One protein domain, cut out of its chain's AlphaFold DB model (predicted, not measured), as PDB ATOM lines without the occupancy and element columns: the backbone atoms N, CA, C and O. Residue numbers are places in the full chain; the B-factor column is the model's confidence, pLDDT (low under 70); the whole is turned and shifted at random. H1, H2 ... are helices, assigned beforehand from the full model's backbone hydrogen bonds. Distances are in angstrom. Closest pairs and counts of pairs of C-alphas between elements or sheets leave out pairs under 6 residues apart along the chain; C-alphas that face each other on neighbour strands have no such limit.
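This is residues 3 to 79 of the 203 residues of the protein "BTBD9" of Poeciliopsis prolifica (blackstripe livebearer) (UniProt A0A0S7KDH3). Three longer helices, H2, H4 and H5, have nearly parallel axes: H2 and H4 lie side by side and run the same way, and H5 folds back beside H4 as a hairpin. Short H3 packs on H2, short H1 is near both, and residues 29 to 34 stick out. The printed part has 77 residues with five named helices, H1 to H5 in chain order, and no named strand: all helix. It is compact, with a radius of gyration of the C-alphas of 12.1 A and spans of 35 by 28 by 18 A.

Begin at H1, residues 3 to 7, close but not clearly touching H2, residues 16 to 27: their closest C-alphas, Val 7 and Ile 19, are 7.6 A apart. H2 touches H3, residues 36 to 40, closest at C-alphas 27 and 36, 6.0 A. H2 also touches H4, residues 50 to 60, closest at C-alphas 17 and 52, 7.0 A, at a shallow tilt of 1 degrees, the same way. H4 and H5, residues 65 to 77, touch as a helical hairpin, closest at C-alphas 58 and 65, 7.3 A, at a shallow tilt of 15 degrees, opposite ways. H2 and H5 are apart. Every O i to N i+4 pair is within hydrogen-bond range in H1, H2, H3 and H5; in H4, 4 of 7 are.

Find C-alpha 3 at (2.829, -7.707, 12.724), where H1 begins. H2 runs 16.1 A from C-alpha 16 at (-3.230, -13.348, 0.363), H4 15.0 A, and H5 18.4 A to C-alpha 77 at (-14.040, -29.203, -0.358).

The C-alphas farthest apart, Glu 31 and Arg 79, are 37.9 A apart. The printed part has no cut and no long link; look for pLDDT under 70 at residues 31 to 34.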
ATOM      1  N   LEU A   3       3.028  -7.193  14.083       87.00
ATOM      2  CA  LEU A   3       2.829  -7.707  12.724       87.00
ATOM      3  C   LEU A   3       1.633  -8.666  12.637       87.00
ATOM      4  O   LEU A   3       0.714  -8.446  11.849       87.00
ATOM      5  N   LEU A   4       1.612  -9.690  13.494       88.75
ATOM      6  CA  LEU A   4       0.523 -10.666  13.563       88.75
ATOM      7  C   LEU A   4      -0.815 -10.000  13.890       88.75
ATOM      8  O   LEU A   4      -1.843 -10.388  13.343       88.75
ATOM      9  N   THR A   5      -0.815  -8.969  14.739       89.56
ATOM     10  CA  THR A   5      -2.030  -8.212  15.061       89.56
ATOM     11  C   THR A   5      -2.615  -7.517  13.834       89.56
ATOM     12  O   THR A   5      -3.831  -7.471  13.701       89.56
ATOM     13  N   VAL A   6      -1.787  -6.996  12.925       91.25
ATOM     14  CA  VAL A   6      -2.266  -6.376  11.679       91.25
ATOM     15  C   VAL A   6      -2.723  -7.443  10.689       91.25
ATOM     16  O   VAL A   6      -3.850  -7.380  10.200       91.25
ATOM     17  N   VAL A   7      -1.889  -8.456  10.445       91.94
ATOM     18  CA  VAL A   7      -2.151  -9.489   9.435       91.94
ATOM     19  C   VAL A   7      -3.298 -10.411   9.831       91.94
ATOM     20  O   VAL A   7      -3.948 -10.962   8.957       91.94
ATOM     21  N   ARG A   8      -3.639 -10.586  11.109       93.19
ATOM     22  CA  ARG A   8      -4.796 -11.417  11.495       93.19
ATOM     23  C   ARG A   8      -6.151 -10.729  11.274       93.19
ATOM     24  O   ARG A   8      -7.160 -11.423  11.253       93.19
ATOM     25  N   ARG A   9      -6.202  -9.408  11.053       94.38
ATOM     26  CA  ARG A   9      -7.466  -8.660  10.888       94.38
ATOM     27  C   ARG A   9      -8.158  -8.978   9.565       94.38
ATOM     28  O   ARG A   9      -7.563  -8.805   8.504       94.38
ATOM     29  N   ASP A  10      -9.447  -9.298   9.614       94.56
ATOM     30  CA  ASP A  10     -10.280  -9.453   8.407       94.56
ATOM     31  C   ASP A  10     -10.344  -8.167   7.576       94.56
ATOM     32  O   ASP A  10     -10.442  -8.215   6.355       94.56
ATOM     33  N   SER A  11     -10.210  -7.014   8.242       95.19
ATOM     34  CA  SER A  11     -10.207  -5.693   7.614       95.19
ATOM     35  C   SER A  11      -8.895  -5.331   6.903       95.19
ATOM     36  O   SER A  11      -8.738  -4.197   6.452       95.19
ATOM     37  N   PHE A  12      -7.896  -6.221   6.893       93.94
ATOM     38  CA  PHE A  12      -6.621  -5.967   6.226       93.94
ATOM     39  C   PHE A  12      -6.760  -6.217   4.722       93.94
ATOM     40  O   PHE A  12      -6.702  -7.355   4.258       93.94
ATOM     41  N   ALA A  13      -6.986  -5.142   3.969       86.94
ATOM     42  CA  ALA A  13      -7.286  -5.200   2.546       86.94
ATOM     43  C   ALA A  13      -6.028  -5.348   1.681       86.94
ATOM     44  O   ALA A  13      -5.502  -4.382   1.133       86.94
ATOM     45  N   ALA A  14      -5.562  -6.584   1.566       92.69
ATOM     46  CA  ALA A  14      -4.534  -7.013   0.630       92.69
ATOM     47  C   ALA A  14      -4.851  -8.437   0.159       92.69
ATOM     48  O   ALA A  14      -5.538  -9.188   0.856       92.69
ATOM     49  N   SER A  15      -4.360  -8.822  -1.018       94.00
ATOM     50  CA  SER A  15      -4.493 -10.210  -1.470       94.00
ATOM     51  C   SER A  15      -3.619 -11.140  -0.626       94.00
ATOM     52  O   SER A  15      -2.515 -10.767  -0.230       94.00
ATOM     53  N   GLU A  16      -4.048 -12.385  -0.397       95.25
ATOM     54  CA  GLU A  16      -3.230 -13.348   0.363       95.25
ATOM     55  C   GLU A  16      -1.859 -13.590  -0.277       95.25
ATOM     56  O   GLU A  16      -0.882 -13.817   0.429       95.25
ATOM     57  N   LYS A  17      -1.744 -13.449  -1.604       95.88
ATOM     58  CA  LYS A  17      -0.456 -13.468  -2.302       95.88
ATOM     59  C   LYS A  17       0.469 -12.339  -1.844       95.88
ATOM     60  O   LYS A  17       1.642 -12.590  -1.573       95.88
ATOM     61  N   GLU A  18      -0.022 -11.103  -1.790       95.50
ATOM     62  CA  GLU A  18       0.775  -9.948  -1.355       95.50
ATOM     63  C   GLU A  18       1.157 -10.061   0.118       95.50
ATOM     64  O   GLU A  18       2.307  -9.793   0.473       95.50
ATOM     65  N   ILE A  19       0.215 -10.510   0.957       95.81
ATOM     66  CA  ILE A  19       0.452 -10.791   2.377       95.81
ATOM     67  C   ILE A  19       1.569 -11.825   2.504       95.81
ATOM     68  O   ILE A  19       2.580 -11.553   3.147       95.81
ATOM     69  N   PHE A  20       1.433 -12.968   1.833       96.31
ATOM     70  CA  PHE A  20       2.426 -14.035   1.838       96.31
ATOM     71  C   PHE A  20       3.809 -13.527   1.424       96.31
ATOM     72  O   PHE A  20       4.779 -13.714   2.148       96.31
ATOM     73  N   GLN A  21       3.913 -12.812   0.301       95.44
ATOM     74  CA  GLN A  21       5.189 -12.268  -0.172       95.44
ATOM     75  C   GLN A  21       5.807 -11.258   0.804       95.44
ATOM     76  O   GLN A  21       7.030 -11.221   0.954       95.44
ATOM     77  N   ALA A  22       4.990 -10.428   1.456       94.12
ATOM     78  CA  ALA A  22       5.463  -9.500   2.476       94.12
ATOM     79  C   ALA A  22       6.009 -10.243   3.701       94.12
ATOM     80  O   ALA A  22       7.077  -9.884   4.196       94.12
ATOM     81  N   LEU A  23       5.328 -11.304   4.135       92.94
ATOM     82  CA  LEU A  23       5.782 -12.147   5.236       92.94
ATOM     83  C   LEU A  23       7.046 -12.933   4.881       92.94
ATOM     84  O   LEU A  23       7.964 -12.962   5.687       92.94
ATOM     85  N   CYS A  24       7.167 -13.459   3.658       91.88
ATOM     86  CA  CYS A  24       8.402 -14.097   3.193       91.88
ATOM     87  C   CYS A  24       9.607 -13.160   3.319       91.88
ATOM     88  O   CYS A  24      10.646 -13.552   3.845       91.88
ATOM     89  N   ARG A  25       9.463 -11.908   2.861       91.56
ATOM     90  CA  ARG A  25      10.522 -10.893   2.979       91.56
ATOM     91  C   ARG A  25      10.845 -10.570   4.434       91.56
ATOM     92  O   ARG A  25      12.002 -10.330   4.750       91.56
ATOM     93  N   TRP A  26       9.839 -10.557   5.303       90.62
ATOM     94  CA  TRP A  26      10.031 -10.328   6.731       90.62
ATOM     95  C   TRP A  26      10.798 -11.484   7.393       90.62
ATOM     96  O   TRP A  26      11.788 -11.234   8.073       90.62
ATOM     97  N   CYS A  27      10.421 -12.737   7.119       89.00
ATOM     98  CA  CYS A  27      11.098 -13.924   7.656       89.00
ATOM     99  C   CYS A  27      12.558 -14.025   7.190       89.00
ATOM    100  O   CYS A  27      13.412 -14.471   7.940       89.00
ATOM    101  N   GLN A  28      12.875 -13.570   5.974       86.31
ATOM    102  CA  GLN A  28      14.260 -13.522   5.481       86.31
ATOM    103  C   GLN A  28      15.159 -12.544   6.253       86.31
ATOM    104  O   GLN A  28      16.375 -12.681   6.200       86.31
ATOM    105  N   GLN A  29      14.581 -11.544   6.923       85.44
ATOM    106  CA  GLN A  29      15.319 -10.519   7.671       85.44
ATOM    107  C   GLN A  29      15.396 -10.824   9.178       85.44
ATOM    108  O   GLN A  29      16.152 -10.168   9.890       85.44
ATOM    109  N   HIS A  30      14.628 -11.800   9.673       79.25
ATOM    110  CA  HIS A  30      14.645 -12.239  11.067       79.25
ATOM    111  C   HIS A  30      15.073 -13.709  11.149       79.25
ATOM    112  O   HIS A  30      14.284 -14.613  10.892       79.25
ATOM    113  N   GLU A  31      16.338 -13.934  11.512       61.41
ATOM    114  CA  GLU A  31      16.974 -15.263  11.571       61.41
ATOM    115  C   GLU A  31      16.528 -16.121  12.774       61.41
ATOM    116  O   GLU A  31      16.751 -17.333  12.785       61.41
ATOM    117  N   ASP A  32      15.839 -15.537  13.761       59.88
ATOM    118  CA  ASP A  32      15.322 -16.255  14.930       59.88
ATOM    119  C   ASP A  32      14.023 -17.000  14.576       59.88
ATOM    120  O   ASP A  32      12.909 -16.540  14.833       59.88
ATOM    121  N   GLY A  33      14.172 -18.178  13.964       58.69
ATOM    122  CA  GLY A  33      13.113 -19.023  13.386       58.69
ATOM    123  C   GLY A  33      11.978 -19.504  14.308       58.69
ATOM    124  O   GLY A  33      11.203 -20.364  13.894       58.69
ATOM    125  N   VAL A  34      11.842 -18.967  15.521       58.44
ATOM    126  CA  VAL A  34      10.762 -19.295  16.466       58.44
ATOM    127  C   VAL A  34       9.428 -18.647  16.054       58.44
ATOM    128  O   VAL A  34       8.380 -19.252  16.264       58.44
ATOM    129  N   ASP A  35       9.447 -17.497  15.369       74.38
ATOM    130  CA  ASP A  35       8.222 -16.787  14.945       74.38
ATOM    131  C   ASP A  35       7.793 -17.090  13.495       74.38
ATOM    132  O   ASP A  35       6.670 -16.771  13.100       74.38
ATOM    133  N   THR A  36       8.646 -17.721  12.680       81.56
ATOM    134  CA  THR A  36       8.384 -17.927  11.244       81.56
ATOM    135  C   THR A  36       7.126 -18.755  11.008       81.56
ATOM    136  O   THR A  36       6.261 -18.355  10.234       81.56
ATOM    137  N   GLN A  37       6.975 -19.882  11.706       83.25
ATOM    138  CA  GLN A  37       5.803 -20.745  11.537       83.25
ATOM    139  C   GLN A  37       4.513 -20.047  11.994       83.25
ATOM    140  O   GLN A  37       3.488 -20.135  11.314       83.25
ATOM    141  N   GLU A  38       4.560 -19.294  13.100       87.94
ATOM    142  CA  GLU A  38       3.400 -18.533  13.575       87.94
ATOM    143  C   GLU A  38       3.014 -17.430  12.577       87.94
ATOM    144  O   GLU A  38       1.831 -17.244  12.279       87.94
ATOM    145  N   VAL A  39       3.991 -16.724  12.011       89.31
ATOM    146  CA  VAL A  39       3.763 -15.676  11.010       89.31
ATOM    147  C   VAL A  39       3.150 -16.246   9.736       89.31
ATOM    148  O   VAL A  39       2.142 -15.716   9.264       89.31
ATOM    149  N   MET A  40       3.676 -17.360   9.224       90.69
ATOM    150  CA  MET A  40       3.131 -17.992   8.018       90.69
ATOM    151  C   MET A  40       1.722 -18.559   8.242       90.69
ATOM    152  O   MET A  40       0.907 -18.511   7.323       90.69
ATOM    153  N   SER A  41       1.381 -18.984   9.468       90.31
ATOM    154  CA  SER A  41       0.019 -19.434   9.813       90.31
ATOM    155  C   SER A  41      -1.051 -18.336   9.703       90.31
ATOM    156  O   SER A  41      -2.243 -18.632   9.648       90.31
ATOM    157  N   ALA A  42      -0.655 -17.056   9.659       92.56
ATOM    158  CA  ALA A  42      -1.589 -15.943   9.494       92.56
ATOM    159  C   ALA A  42      -2.078 -15.761   8.042       92.56
ATOM    160  O   ALA A  42      -3.041 -15.019   7.817       92.56
ATOM    161  N   VAL A  43      -1.428 -16.410   7.069       95.19
ATOM    162  CA  VAL A  43      -1.831 -16.401   5.655       95.19
ATOM    163  C   VAL A  43      -2.974 -17.385   5.442       95.19
ATOM    164  O   VAL A  43      -2.902 -18.550   5.827       95.19
ATOM    165  N   ARG A  44      -4.030 -16.940   4.765       95.56
ATOM    166  CA  ARG A  44      -5.211 -17.760   4.466       95.56
ATOM    167  C   ARG A  44      -5.003 -18.478   3.139       95.56
ATOM    168  O   ARG A  44      -5.644 -18.152   2.144       95.56
ATOM    169  N   LEU A  45      -4.100 -19.459   3.125       95.31
ATOM    170  CA  LEU A  45      -3.719 -20.214   1.921       95.31
ATOM    171  C   LEU A  45      -4.909 -20.704   1.065       95.31
ATOM    172  O   LEU A  45      -4.813 -20.582  -0.157       95.31
ATOM    173  N   PRO A  46      -6.050 -21.164   1.631       95.62
ATOM    174  CA  PRO A  46      -7.210 -21.567   0.829       95.62
ATOM    175  C   PRO A  46      -7.808 -20.463  -0.060       95.62
ATOM    176  O   PRO A  46      -8.502 -20.769  -1.025       95.62
ATOM    177  N   LEU A  47      -7.544 -19.183   0.226       95.06
ATOM    178  CA  LEU A  47      -7.992 -18.056  -0.600       95.06
ATOM    179  C   LEU A  47      -7.048 -17.745  -1.771       95.06
ATOM    180  O   LEU A  47      -7.378 -16.920  -2.621       95.06
ATOM    181  N   MET A  48      -5.872 -18.371  -1.821       95.50
ATOM    182  CA  MET A  48      -4.949 -18.230  -2.944       95.50
ATOM    183  C   MET A  48      -5.392 -19.112  -4.115       95.50
ATOM    184  O   MET A  48      -6.033 -20.154  -3.961       95.50
ATOM    185  N   THR A  49      -5.022 -18.720  -5.328       93.88
ATOM    186  CA  THR A  49      -5.204 -19.580  -6.499       93.88
ATOM    187  C   THR A  49      -4.233 -20.762  -6.457       93.88
ATOM    188  O   THR A  49      -3.153 -20.691  -5.869       93.88
ATOM    189  N   LEU A  50      -4.580 -21.857  -7.142       94.31
ATOM    190  CA  LEU A  50      -3.704 -23.032  -7.239       94.31
ATOM    191  C   LEU A  50      -2.346 -22.664  -7.859       94.31
ATOM    192  O   LEU A  50      -1.302 -23.129  -7.412       94.31
ATOM    193  N   THR A  51      -2.354 -21.778  -8.856       95.50
ATOM    194  CA  THR A  51      -1.141 -21.258  -9.489       95.50
ATOM    195  C   THR A  51      -0.255 -20.513  -8.493       95.50
ATOM    196  O   THR A  51       0.956 -20.713  -8.495       95.50
ATOM    197  N   GLU A  52      -0.825 -19.681  -7.621       95.94
ATOM    198  CA  GLU A  52      -0.057 -18.971  -6.590       95.94
ATOM    199  C   GLU A  52       0.481 -19.930  -5.526       95.94
ATOM    200  O   GLU A  52       1.644 -19.829  -5.143       95.94
ATOM    201  N   MET A  53      -0.312 -20.913  -5.100       94.44
ATOM    202  CA  MET A  53       0.151 -21.947  -4.172       94.44
ATOM    203  C   MET A  53       1.352 -22.726  -4.732       94.44
ATOM    204  O   MET A  53       2.356 -22.916  -4.045       94.44
ATOM    205  N   LEU A  54       1.304 -23.131  -6.003       93.69
ATOM    206  CA  LEU A  54       2.367 -23.933  -6.614       93.69
ATOM    207  C   LEU A  54       3.599 -23.120  -7.029       93.69
ATOM    208  O   LEU A  54       4.710 -23.637  -6.938       93.69
ATOM    209  N   ASN A  55       3.423 -21.869  -7.462       95.19
ATOM    210  CA  ASN A  55       4.510 -21.063  -8.032       95.19
ATOM    211  C   ASN A  55       5.037 -19.967  -7.094       95.19
ATOM    212  O   ASN A  55       6.098 -19.411  -7.360       95.19
ATOM    213  N   VAL A  56       4.318 -19.633  -6.017       94.75
ATOM    214  CA  VAL A  56       4.731 -18.618  -5.029       94.75
ATOM    215  C   VAL A  56       4.959 -19.255  -3.663       94.75
ATOM    216  O   VAL A  56       6.017 -19.046  -3.073       94.75
ATOM    217  N   VAL A  57       4.006 -20.055  -3.171       94.75
ATOM    218  CA  VAL A  57       4.095 -20.639  -1.822       94.75
ATOM    219  C   VAL A  57       5.094 -21.787  -1.780       94.75
ATOM    220  O   VAL A  57       6.055 -21.735  -1.014       94.75
ATOM    221  N   ARG A  58       4.931 -22.792  -2.645       93.50
ATOM    222  CA  ARG A  58       5.790 -23.987  -2.664       93.50
ATOM    223  C   ARG A  58       7.290 -23.678  -2.821       93.50
ATOM    224  O   ARG A  58       8.066 -24.252  -2.061       93.50
ATOM    225  N   PRO A  59       7.737 -22.788  -3.732       94.75
ATOM    226  CA  PRO A  59       9.166 -22.514  -3.900       94.75
ATOM    227  C   PRO A  59       9.793 -21.740  -2.735       94.75
ATOM    228  O   PRO A  59      11.015 -21.705  -2.632       94.75
ATOM    229  N   SER A  60       8.987 -21.115  -1.867       91.81
ATOM    230  CA  SER A  60       9.504 -20.353  -0.723       91.81
ATOM    231  C   SER A  60      10.159 -21.232   0.347       91.81
ATOM    232  O   SER A  60      10.998 -20.741   1.094       91.81
ATOM    233  N   GLY A  61       9.749 -22.503   0.455       90.25
ATOM    234  CA  GLY A  61      10.182 -23.410   1.522       90.25
ATOM    235  C   GLY A  61       9.711 -23.028   2.933       90.25
ATOM    236  O   GLY A  61      10.106 -23.687   3.888       90.25
ATOM    237  N   LEU A  62       8.877 -21.989   3.082       89.94
ATOM    238  CA  LEU A  62       8.413 -21.474   4.381       89.94
ATOM    239  C   LEU A  62       7.116 -22.128   4.886       89.94
ATOM    240  O   LEU A  62       6.705 -21.887   6.018       89.94
ATOM    241  N   VAL A  63       6.458 -22.923   4.043       91.62
ATOM    242  CA  VAL A  63       5.241 -23.682   4.360       91.62
ATOM    243  C   VAL A  63       5.515 -25.144   4.042       91.62
ATOM    244  O   VAL A  63       6.110 -25.441   2.999       91.62
ATOM    245  N   SER A  64       5.110 -26.054   4.930       92.19
ATOM    246  CA  SER A  64       5.342 -27.478   4.711       92.19
ATOM    247  C   SER A  64       4.525 -27.995   3.512       92.19
ATOM    248  O   SER A  64       3.458 -27.453   3.201       92.19
ATOM    249  N   PRO A  65       5.000 -29.035   2.801       92.50
ATOM    250  CA  PRO A  65       4.224 -29.652   1.729       92.50
ATOM    251  C   PRO A  65       2.853 -30.161   2.190       92.50
ATOM    252  O   PRO A  65       1.899 -30.050   1.423       92.50
ATOM    253  N   ASP A  66       2.751 -30.665   3.423       94.12
ATOM    254  CA  ASP A  66       1.501 -31.178   3.990       94.12
ATOM    255  C   ASP A  66       0.508 -30.040   4.258       94.12
ATOM    256  O   ASP A  66      -0.618 -30.102   3.773       94.12
ATOM    257  N   ASP A  67       0.945 -28.936   4.880       93.12
ATOM    258  CA  ASP A  67       0.094 -27.752   5.098       93.12
ATOM    259  C   ASP A  67      -0.420 -27.167   3.772       93.12
ATOM    260  O   ASP A  67      -1.555 -26.694   3.666       93.12
ATOM    261  N   LEU A  68       0.417 -27.195   2.728       94.12
ATOM    262  CA  LEU A  68       0.032 -26.740   1.395       94.12
ATOM    263  C   LEU A  68      -1.029 -27.657   0.769       94.12
ATOM    264  O   LEU A  68      -1.980 -27.166   0.158       94.12
ATOM    265  N   LEU A  69      -0.871 -28.976   0.898       94.88
ATOM    266  CA  LEU A  69      -1.844 -29.957   0.410       94.88
ATOM    267  C   LEU A  69      -3.167 -29.859   1.175       94.88
ATOM    268  O   LEU A  69      -4.227 -29.872   0.545       94.88
ATOM    269  N   ASP A  70      -3.113 -29.671   2.490       95.25
ATOM    270  CA  ASP A  70      -4.286 -29.459   3.337       95.25
ATOM    271  C   ASP A  70      -5.027 -28.173   2.957       95.25
ATOM    272  O   ASP A  70      -6.255 -28.171   2.849       95.25
ATOM    273  N   ALA A  71      -4.303 -27.092   2.650       94.62
ATOM    274  CA  ALA A  71      -4.905 -25.856   2.156       94.62
ATOM    275  C   ALA A  71      -5.600 -26.041   0.794       94.62
ATOM    276  O   ALA A  71      -6.702 -25.524   0.586       94.62
ATOM    277  N   ILE A  72      -4.991 -26.799  -0.128       94.19
ATOM    278  CA  ILE A  72      -5.592 -27.131  -1.430       94.19
ATOM    279  C   ILE A  72      -6.862 -27.962  -1.233       94.19
ATOM    280  O   ILE A  72      -7.890 -27.661  -1.846       94.19
ATOM    281  N   LYS A  73      -6.804 -28.976  -0.365       94.50
ATOM    282  CA  LYS A  73      -7.946 -29.830  -0.034       94.50
ATOM    283  C   LYS A  73      -9.087 -29.006   0.557       94.50
ATOM    284  O   LYS A  73     -10.190 -29.029   0.013       94.50
ATOM    285  N   SER A  74      -8.800 -28.205   1.586       93.19
ATOM    286  CA  SER A  74      -9.767 -27.310   2.229       93.19
ATOM    287  C   SER A  74     -10.444 -26.385   1.219       93.19
ATOM    288  O   SER A  74     -11.670 -26.290   1.209       93.19
ATOM    289  N   ARG A  75      -9.679 -25.770   0.309       92.25
ATOM    290  CA  ARG A  75     -10.225 -24.932  -0.768       92.25
ATOM    291  C   ARG A  75     -11.161 -25.700  -1.704       92.25
ATOM    292  O   ARG A  75     -12.149 -25.137  -2.155       92.25
ATOM    293  N   SER A  76     -10.828 -26.946  -2.040       90.94
ATOM    294  CA  SER A  76     -11.617 -27.755  -2.977       90.94
ATOM    295  C   SER A  76     -12.900 -28.335  -2.377       90.94
ATOM    296  O   SER A  76     -13.863 -28.552  -3.105       90.94
ATOM    297  N   GLU A  77     -12.911 -28.586  -1.067       93.25
ATOM    298  CA  GLU A  77     -14.040 -29.203  -0.358       93.25
ATOM    299  C   GLU A  77     -14.995 -28.167   0.255       93.25
ATOM    300  O   GLU A  77     -16.150 -28.488   0.535       93.25
ATOM    301  N   SER A  78     -14.535 -26.929   0.462       92.56
ATOM    302  CA  SER A  78     -15.343 -25.859   1.062       92.56
ATOM    303  C   SER A  78     -16.161 -25.110   0.016       92.56
ATOM    304  O   SER A  78     -15.715 -24.887  -1.111       92.56
ATOM    305  N   ARG A  79     -17.344 -24.630   0.415       93.31
ATOM    306  CA  ARG A  79     -18.048 -23.597  -0.351       93.31
ATOM    307  C   ARG A  79     -17.251 -22.299  -0.304       93.31
ATOM    308  O   ARG A  79     -16.628 -21.980   0.709       93.31
TER     309      ARG A  79